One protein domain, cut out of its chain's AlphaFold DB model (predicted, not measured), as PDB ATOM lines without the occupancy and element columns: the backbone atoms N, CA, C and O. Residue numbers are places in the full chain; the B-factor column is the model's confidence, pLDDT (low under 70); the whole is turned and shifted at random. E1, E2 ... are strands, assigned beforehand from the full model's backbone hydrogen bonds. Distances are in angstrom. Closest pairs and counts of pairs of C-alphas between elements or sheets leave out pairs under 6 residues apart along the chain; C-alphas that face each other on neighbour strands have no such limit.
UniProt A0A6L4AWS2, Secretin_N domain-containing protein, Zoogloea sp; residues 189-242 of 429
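What this domain is: This is residues 189 to 242 of the 429 residues of the protein "Secretin_N domain-containing protein" of Zoogloea sp (UniProt A0A6L4AWS2). Two strand hairpins, E1 with E2 and E3 with E4, lie side by side but shifted lengthwise, and make one long sheet that is gently curled. The long loop of residues 209 to 222 crosses over one face of this sheet on its way from E2 to E3. The printed part has 54 residues with no named helix and four named strands, E1, E2, E3 and E4 along the chain, in the sheet order E2 - E1 - E4 - E3, all antiparallel; the class is all strand. It is elongated, with spans of 46 by 24 by 14 A, and only just loose, close to compact, with a radius of gyration of the C-alphas of 12.4 A.

How they stand to each other: E1, residues 189 to 199, is an inner strand with staggered pairing: residues 189 to 192 pair with E4 and residues 192 to 199 with E2. E2, residues 202 to 208, is an edge strand and forms a hairpin with E1, antiparallel at 172 degrees; N 194 and O 206 are 2.9 A apart, within hydrogen-bond range. E3, residues 223 to 228, is the other edge strand. E4, residues 234 to 242, forms a hairpin with E3, antiparallel at 174 degrees, with N 225 and O 238 within hydrogen-bond range at 2.8 A. E1 and E4 are antiparallel at 166 degrees, with N 191 and O 237 at 2.9 A, also within hydrogen-bond range. E2 is apart from E3 and from E4.

Where its parts are: E1 begins at C-alpha 189 (-13.333, 109.675, 193.272) and is 31.7 A long. E2 is 20.3 A long, E3 16.4 A. E4, 23.6 A, ends at C-alpha 242 (-6.840, 100.438, 197.514).

The domain as a whole: The C-alphas of Asn 200 and Ala 242 are the two farthest apart, 45.9 A. The printed part has no cut. The link from E2 to E3 is long; the other two are tight. Confidence is low, with pLDDT under 70, at residues 210 to 215 and 217 to 221.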
ATOM      1  N   GLY A 189     -12.560 108.498 193.637       89.75
ATOM      2  CA  GLY A 189     -13.333 109.675 193.272       89.75
ATOM      3  C   GLY A 189     -13.419 109.897 191.775       89.75
ATOM      4  O   GLY A 189     -12.723 109.252 190.985       89.75
ATOM      5  N   LEU A 190     -14.276 110.845 191.414       89.06
ATOM      6  CA  LEU A 190     -14.539 111.237 190.040       89.06
ATOM      7  C   LEU A 190     -14.057 112.668 189.817       89.06
ATOM      8  O   LEU A 190     -14.352 113.568 190.601       89.06
ATOM      9  N   GLN A 191     -13.294 112.860 188.749       88.56
ATOM     10  CA  GLN A 191     -12.801 114.165 188.339       88.56
ATOM     11  C   GLN A 191     -13.483 114.587 187.045       88.56
ATOM     12  O   GLN A 191     -13.646 113.765 186.142       88.56
ATOM     13  N   TRP A 192     -13.851 115.862 186.943       87.44
ATOM     14  CA  TRP A 192     -14.577 116.408 185.795       87.44
ATOM     15  C   TRP A 192     -13.818 117.559 185.158       87.44
ATOM     16  O   TRP A 192     -13.332 118.441 185.863       87.44
ATOM     17  N   TYR A 193     -13.765 117.575 183.829       87.06
ATOM     18  CA  TYR A 193     -13.253 118.682 183.031       87.06
ATOM     19  C   TYR A 193     -14.352 119.200 182.112       87.06
ATOM     20  O   TYR A 193     -14.871 118.479 181.252       87.06
ATOM     21  N   PHE A 194     -14.669 120.477 182.268       84.31
ATOM     22  CA  PHE A 194     -15.625 121.180 181.433       84.31
ATOM     23  C   PHE A 194     -14.952 122.371 180.762       84.31
ATOM     24  O   PHE A 194     -14.171 123.104 181.361       84.31
ATOM     25  N   GLU A 195     -15.268 122.550 179.485       81.06
ATOM     26  CA  GLU A 195     -14.799 123.657 178.664       81.06
ATOM     27  C   GLU A 195     -15.979 124.125 177.823       81.06
ATOM     28  O   GLU A 195     -16.611 123.312 177.144       81.06
ATOM     29  N   GLY A 196     -16.299 125.413 177.903       77.38
ATOM     30  CA  GLY A 196     -17.475 125.989 177.262       77.38
ATOM     31  C   GLY A 196     -17.259 127.439 176.839       77.38
ATOM     32  O   GLY A 196     -16.512 128.184 177.471       77.38
ATOM     33  N   GLY A 197     -17.908 127.844 175.748       76.12
ATOM     34  CA  GLY A 197     -17.954 129.240 175.316       76.12
ATOM     35  C   GLY A 197     -19.002 130.016 176.114       76.12
ATOM     36  O   GLY A 197     -20.146 129.585 176.202       76.12
ATOM     37  N   LEU A 198     -18.617 131.162 176.672       79.19
ATOM     38  CA  LEU A 198     -19.472 132.043 177.482       79.19
ATOM     39  C   LEU A 198     -20.139 133.157 176.641       79.19
ATOM     40  O   LEU A 198     -20.750 134.068 177.192       79.19
ATOM     41  N   GLY A 199     -20.033 133.091 175.305       80.75
ATOM     42  CA  GLY A 199     -20.490 134.138 174.377       80.75
ATOM     43  C   GLY A 199     -19.459 135.260 174.184       80.75
ATOM     44  O   GLY A 199     -18.486 135.345 174.925       80.75
ATOM     45  N   ASN A 200     -19.623 136.101 173.153       83.44
ATOM     46  CA  ASN A 200     -18.743 137.248 172.840       83.44
ATOM     47  C   ASN A 200     -17.224 136.940 172.808       83.44
ATOM     48  O   ASN A 200     -16.411 137.783 173.169       83.44
ATOM     49  N   GLY A 201     -16.831 135.727 172.401       83.56
ATOM     50  CA  GLY A 201     -15.424 135.299 172.346       83.56
ATOM     51  C   GLY A 201     -14.822 134.826 173.678       83.56
ATOM     52  O   GLY A 201     -13.680 134.366 173.691       83.56
ATOM     53  N   TRP A 202     -15.575 134.865 174.781       82.19
ATOM     54  CA  TRP A 202     -15.130 134.371 176.084       82.19
ATOM     55  C   TRP A 202     -15.183 132.841 176.145       82.19
ATOM     56  O   TRP A 202     -16.154 132.215 175.713       82.19
ATOM     57  N   LYS A 203     -14.144 132.230 176.721       84.06
ATOM     58  CA  LYS A 203     -14.066 130.789 176.993       84.06
ATOM     59  C   LYS A 203     -13.898 130.566 178.490       84.06
ATOM     60  O   LYS A 203     -13.132 131.276 179.133       84.06
ATOM     61  N   GLY A 204     -14.611 129.583 179.023       79.44
ATOM     62  CA  GLY A 204     -14.481 129.118 180.396       79.44
ATOM     63  C   GLY A 204     -13.961 127.688 180.416       79.44
ATOM     64  O   GLY A 204     -14.428 126.841 179.655       79.44
ATOM     65  N   THR A 205     -13.017 127.424 181.307       82.94
ATOM     66  CA  THR A 205     -12.583 126.077 181.669       82.94
ATOM     67  C   THR A 205     -12.827 125.878 183.153       82.94
ATOM     68  O   THR A 205     -12.688 126.806 183.952       82.94
ATOM     69  N   GLY A 206     -13.192 124.666 183.541       81.50
ATOM     70  CA  GLY A 206     -13.203 124.301 184.941       81.50
ATOM     71  C   GLY A 206     -12.884 122.836 185.139       81.50
ATOM     72  O   GLY A 206     -13.166 121.970 184.308       81.50
ATOM     73  N   VAL A 207     -12.221 122.596 186.261       85.81
ATOM     74  CA  VAL A 207     -11.763 121.285 186.682       85.81
ATOM     75  C   VAL A 207     -12.296 121.040 188.076       85.81
ATOM     76  O   VAL A 207     -12.059 121.832 188.986       85.81
ATOM     77  N   LEU A 208     -12.983 119.919 188.250       82.19
ATOM     78  CA  LEU A 208     -13.268 119.358 189.558       82.19
ATOM     79  C   LEU A 208     -12.290 118.216 189.802       82.19
ATOM     80  O   LEU A 208     -12.455 117.131 189.251       82.19
ATOM     81  N   GLY A 209     -11.244 118.469 190.584       75.50
ATOM     82  CA  GLY A 209     -10.204 117.482 190.862       75.50
ATOM     83  C   GLY A 209      -8.878 118.113 191.274       75.50
ATOM     84  O   GLY A 209      -8.730 119.332 191.313       75.50
ATOM     85  N   ASN A 210      -7.896 117.267 191.575       64.88
ATOM     86  CA  ASN A 210      -6.562 117.689 191.992       64.88
ATOM     87  C   ASN A 210      -5.669 117.935 190.761       64.88
ATOM     88  O   ASN A 210      -4.786 117.129 190.470       64.88
ATOM     89  N   SER A 211      -5.944 119.006 190.010       64.94
ATOM     90  CA  SER A 211      -5.113 119.447 188.882       64.94
ATOM     91  C   SER A 211      -4.829 120.943 188.955       64.94
ATOM     92  O   SER A 211      -5.742 121.765 188.985       64.94
ATOM     93  N   THR A 212      -3.544 121.285 188.954       56.44
ATOM     94  CA  THR A 212      -3.032 122.660 189.026       56.44
ATOM     95  C   THR A 212      -2.914 123.318 187.646       56.44
ATOM     96  O   THR A 212      -2.745 124.528 187.556       56.44
ATOM     97  N   THR A 213      -2.997 122.535 186.564       60.94
ATOM     98  CA  THR A 213      -2.760 122.978 185.176       60.94
ATOM     99  C   THR A 213      -4.038 123.113 184.350       60.94
ATOM    100  O   THR A 213      -3.967 123.315 183.142       60.94
ATOM    101  N   GLY A 214      -5.217 122.976 184.969       63.28
ATOM    102  CA  GLY A 214      -6.494 123.084 184.258       63.28
ATOM    103  C   GLY A 214      -6.778 121.926 183.291       63.28
ATOM    104  O   GLY A 214      -7.695 122.024 182.488       63.28
ATOM    105  N   THR A 215      -6.020 120.828 183.364       65.12
ATOM    106  CA  THR A 215      -6.168 119.631 182.518       65.12
ATOM    107  C   THR A 215      -6.192 118.372 183.377       65.12
ATOM    108  O   THR A 215      -5.520 118.302 184.402       65.12
ATOM    109  N   ILE A 216      -6.962 117.356 182.990       70.12
ATOM    110  CA  ILE A 216      -6.990 116.072 183.704       70.12
ATOM    111  C   ILE A 216      -6.204 115.051 182.881       70.12
ATOM    112  O   ILE A 216      -6.497 114.856 181.703       70.12
ATOM    113  N   SER A 217      -5.193 114.419 183.484       66.50
ATOM    114  CA  SER A 217      -4.365 113.400 182.832       66.50
ATOM    115  C   SER A 217      -4.848 111.982 183.153       66.50
ATOM    116  O   SER A 217      -5.304 111.684 184.256       66.50
ATOM    117  N   SER A 218      -4.730 111.081 182.178       60.06
ATOM    118  CA  SER A 218      -5.205 109.692 182.237       60.06
ATOM    119  C   SER A 218      -4.212 108.717 182.898       60.06
ATOM    120  O   SER A 218      -4.047 107.599 182.426       60.06
ATOM    121  N   GLY A 219      -3.513 109.124 183.965       59.94
ATOM    122  CA  GLY A 219      -2.359 108.376 184.502       59.94
ATOM    123  C   GLY A 219      -2.269 108.292 186.027       59.94
ATOM    124  O   GLY A 219      -1.172 108.351 186.574       59.94
ATOM    125  N   GLN A 220      -3.397 108.210 186.737       63.78
ATOM    126  CA  GLN A 220      -3.369 107.965 188.187       63.78
ATOM    127  C   GLN A 220      -2.952 106.509 188.472       63.78
ATOM    128  O   GLN A 220      -3.391 105.598 187.775       63.78
ATOM    129  N   GLN A 221      -2.137 106.284 189.511       69.38
ATOM    130  CA  GLN A 221      -1.842 104.928 189.994       69.38
ATOM    131  C   GLN A 221      -3.133 104.229 190.466       69.38
ATOM    132  O   GLN A 221      -3.982 104.867 191.092       69.38
ATOM    133  N   GLY A 222      -3.272 102.930 190.177       83.38
ATOM    134  CA  GLY A 222      -4.477 102.140 190.466       83.38
ATOM    135  C   GLY A 222      -5.417 101.982 189.262       83.38
ATOM    136  O   GLY A 222      -4.982 102.017 188.112       83.38
ATOM    137  N   PHE A 223      -6.713 101.780 189.517       88.12
ATOM    138  CA  PHE A 223      -7.740 101.744 188.474       88.12
ATOM    139  C   PHE A 223      -8.093 103.168 188.046       88.12
ATOM    140  O   PHE A 223      -8.427 104.014 188.880       88.12
ATOM    141  N   SER A 224      -8.069 103.421 186.738       89.75
ATOM    142  CA  SER A 224      -8.591 104.656 186.165       89.75
ATOM    143  C   SER A 224      -9.416 104.372 184.913       89.75
ATOM    144  O   SER A 224      -9.046 103.549 184.080       89.75
ATOM    145  N   TYR A 225     -10.556 105.047 184.797       88.69
ATOM    146  CA  TYR A 225     -11.412 105.007 183.619       88.69
ATOM    147  C   TYR A 225     -11.640 106.430 183.125       88.69
ATOM    148  O   TYR A 225     -12.187 107.270 183.845       88.69
ATOM    149  N   THR A 226     -11.190 106.705 181.904       89.56
ATOM    150  CA  THR A 226     -11.202 108.048 181.323       89.56
ATOM    151  C   THR A 226     -12.216 108.150 180.199       89.56
ATOM    152  O   THR A 226     -12.161 107.393 179.233       89.56
ATOM    153  N   VAL A 227     -13.101 109.136 180.293       88.44
ATOM    154  CA  VAL A 227     -14.056 109.485 179.242       88.44
ATOM    155  C   VAL A 227     -13.458 110.611 178.410       88.44
ATOM    156  O   VAL A 227     -13.192 111.692 178.938       88.44
ATOM    157  N   THR A 228     -13.255 110.373 177.116       88.19
ATOM    158  CA  THR A 228     -12.725 111.351 176.155       88.19
ATOM    159  C   THR A 228     -13.772 111.719 175.107       88.19
ATOM    160  O   THR A 228     -14.701 110.959 174.832       88.19
ATOM    161  N   ASN A 229     -13.655 112.913 174.523       85.12
ATOM    162  CA  ASN A 229     -14.447 113.290 173.352       85.12
ATOM    163  C   ASN A 229     -13.786 112.769 172.049       85.12
ATOM    164  O   ASN A 229     -12.629 112.347 172.076       85.12
ATOM    165  N   PRO A 230     -14.466 112.847 170.886       84.81
ATOM    166  CA  PRO A 230     -13.897 112.416 169.599       84.81
ATOM    167  C   PRO A 230     -12.613 113.152 169.173       84.81
ATOM    168  O   PRO A 230     -11.897 112.678 168.301       84.81
ATOM    169  N   LEU A 231     -12.320 114.303 169.790       82.38
ATOM    170  CA  LEU A 231     -11.100 115.094 169.584       82.38
ATOM    171  C   LEU A 231      -9.959 114.684 170.542       82.38
ATOM    172  O   LEU A 231      -8.905 115.311 170.534       82.38
ATOM    173  N   GLY A 232     -10.164 113.669 171.389       77.69
ATOM    174  CA  GLY A 232      -9.172 113.152 172.339       77.69
ATOM    175  C   GLY A 232      -9.071 113.909 173.671       77.69
ATOM    176  O   GLY A 232      -8.250 113.552 174.511       77.69
ATOM    177  N   ALA A 233      -9.901 114.925 173.912       81.12
ATOM    178  CA  ALA A 233      -9.919 115.678 175.164       81.12
ATOM    179  C   ALA A 233     -10.638 114.904 176.279       81.12
ATOM    180  O   ALA A 233     -11.783 114.470 176.115       81.12
ATOM    181  N   VAL A 234      -9.979 114.771 177.431       81.94
ATOM    182  CA  VAL A 234     -10.508 114.105 178.631       81.94
ATOM    183  C   VAL A 234     -11.608 114.959 179.263       81.94
ATOM    184  O   VAL A 234     -11.390 116.126 179.565       81.94
ATOM    185  N   ARG A 235     -12.797 114.384 179.467       86.50
ATOM    186  CA  ARG A 235     -13.972 115.030 180.082       86.50
ATOM    187  C   ARG A 235     -14.235 114.559 181.504       86.50
ATOM    188  O   ARG A 235     -14.662 115.352 182.336       86.50
ATOM    189  N   ALA A 236     -13.976 113.288 181.784       88.25
ATOM    190  CA  ALA A 236     -14.126 112.738 183.121       88.25
ATOM    191  C   ALA A 236     -13.095 111.643 183.376       88.25
ATOM    192  O   ALA A 236     -12.729 110.908 182.458       88.25
ATOM    193  N   VAL A 237     -12.653 111.522 184.625       88.75
ATOM    194  CA  VAL A 237     -11.767 110.444 185.069       88.75
ATOM    195  C   VAL A 237     -12.289 109.873 186.374       88.75
ATOM    196  O   VAL A 237     -12.271 110.541 187.406       88.75
ATOM    197  N   LEU A 238     -12.742 108.623 186.328       89.56
ATOM    198  CA  LEU A 238     -12.988 107.829 187.522       89.56
ATOM    199  C   LEU A 238     -11.661 107.223 187.962       89.56
ATOM    200  O   LEU A 238     -10.989 106.581 187.159       89.56
ATOM    201  N   SER A 239     -11.298 107.399 189.228       89.62
ATOM    202  CA  SER A 239     -10.105 106.790 189.815       89.62
ATOM    203  C   SER A 239     -10.463 106.029 191.084       89.62
ATOM    204  O   SER A 239     -11.256 106.510 191.897       89.62
ATOM    205  N   ALA A 240      -9.891 104.838 191.246       90.56
ATOM    206  CA  ALA A 240     -10.028 104.023 192.443       90.56
ATOM    207  C   ALA A 240      -8.738 103.236 192.705       90.56
ATOM    208  O   ALA A 240      -8.192 102.578 191.823       90.56
ATOM    209  N   MET A 241      -8.254 103.285 193.937       92.56
ATOM    210  CA  MET A 241      -7.056 102.592 194.382       92.56
ATOM    211  C   MET A 241      -7.247 102.183 195.839       92.56
ATOM    212  O   MET A 241      -7.639 103.004 196.666       92.56
ATOM    213  N   ALA A 242      -6.960 100.925 196.149       93.00
ATOM    214  CA  ALA A 242      -6.840 100.438 197.514       93.00
ATOM    215  C   ALA A 242      -5.475  99.764 197.641       93.00
ATOM    216  O   ALA A 242      -5.198  98.796 196.936       93.00
TER     217      ALA A 242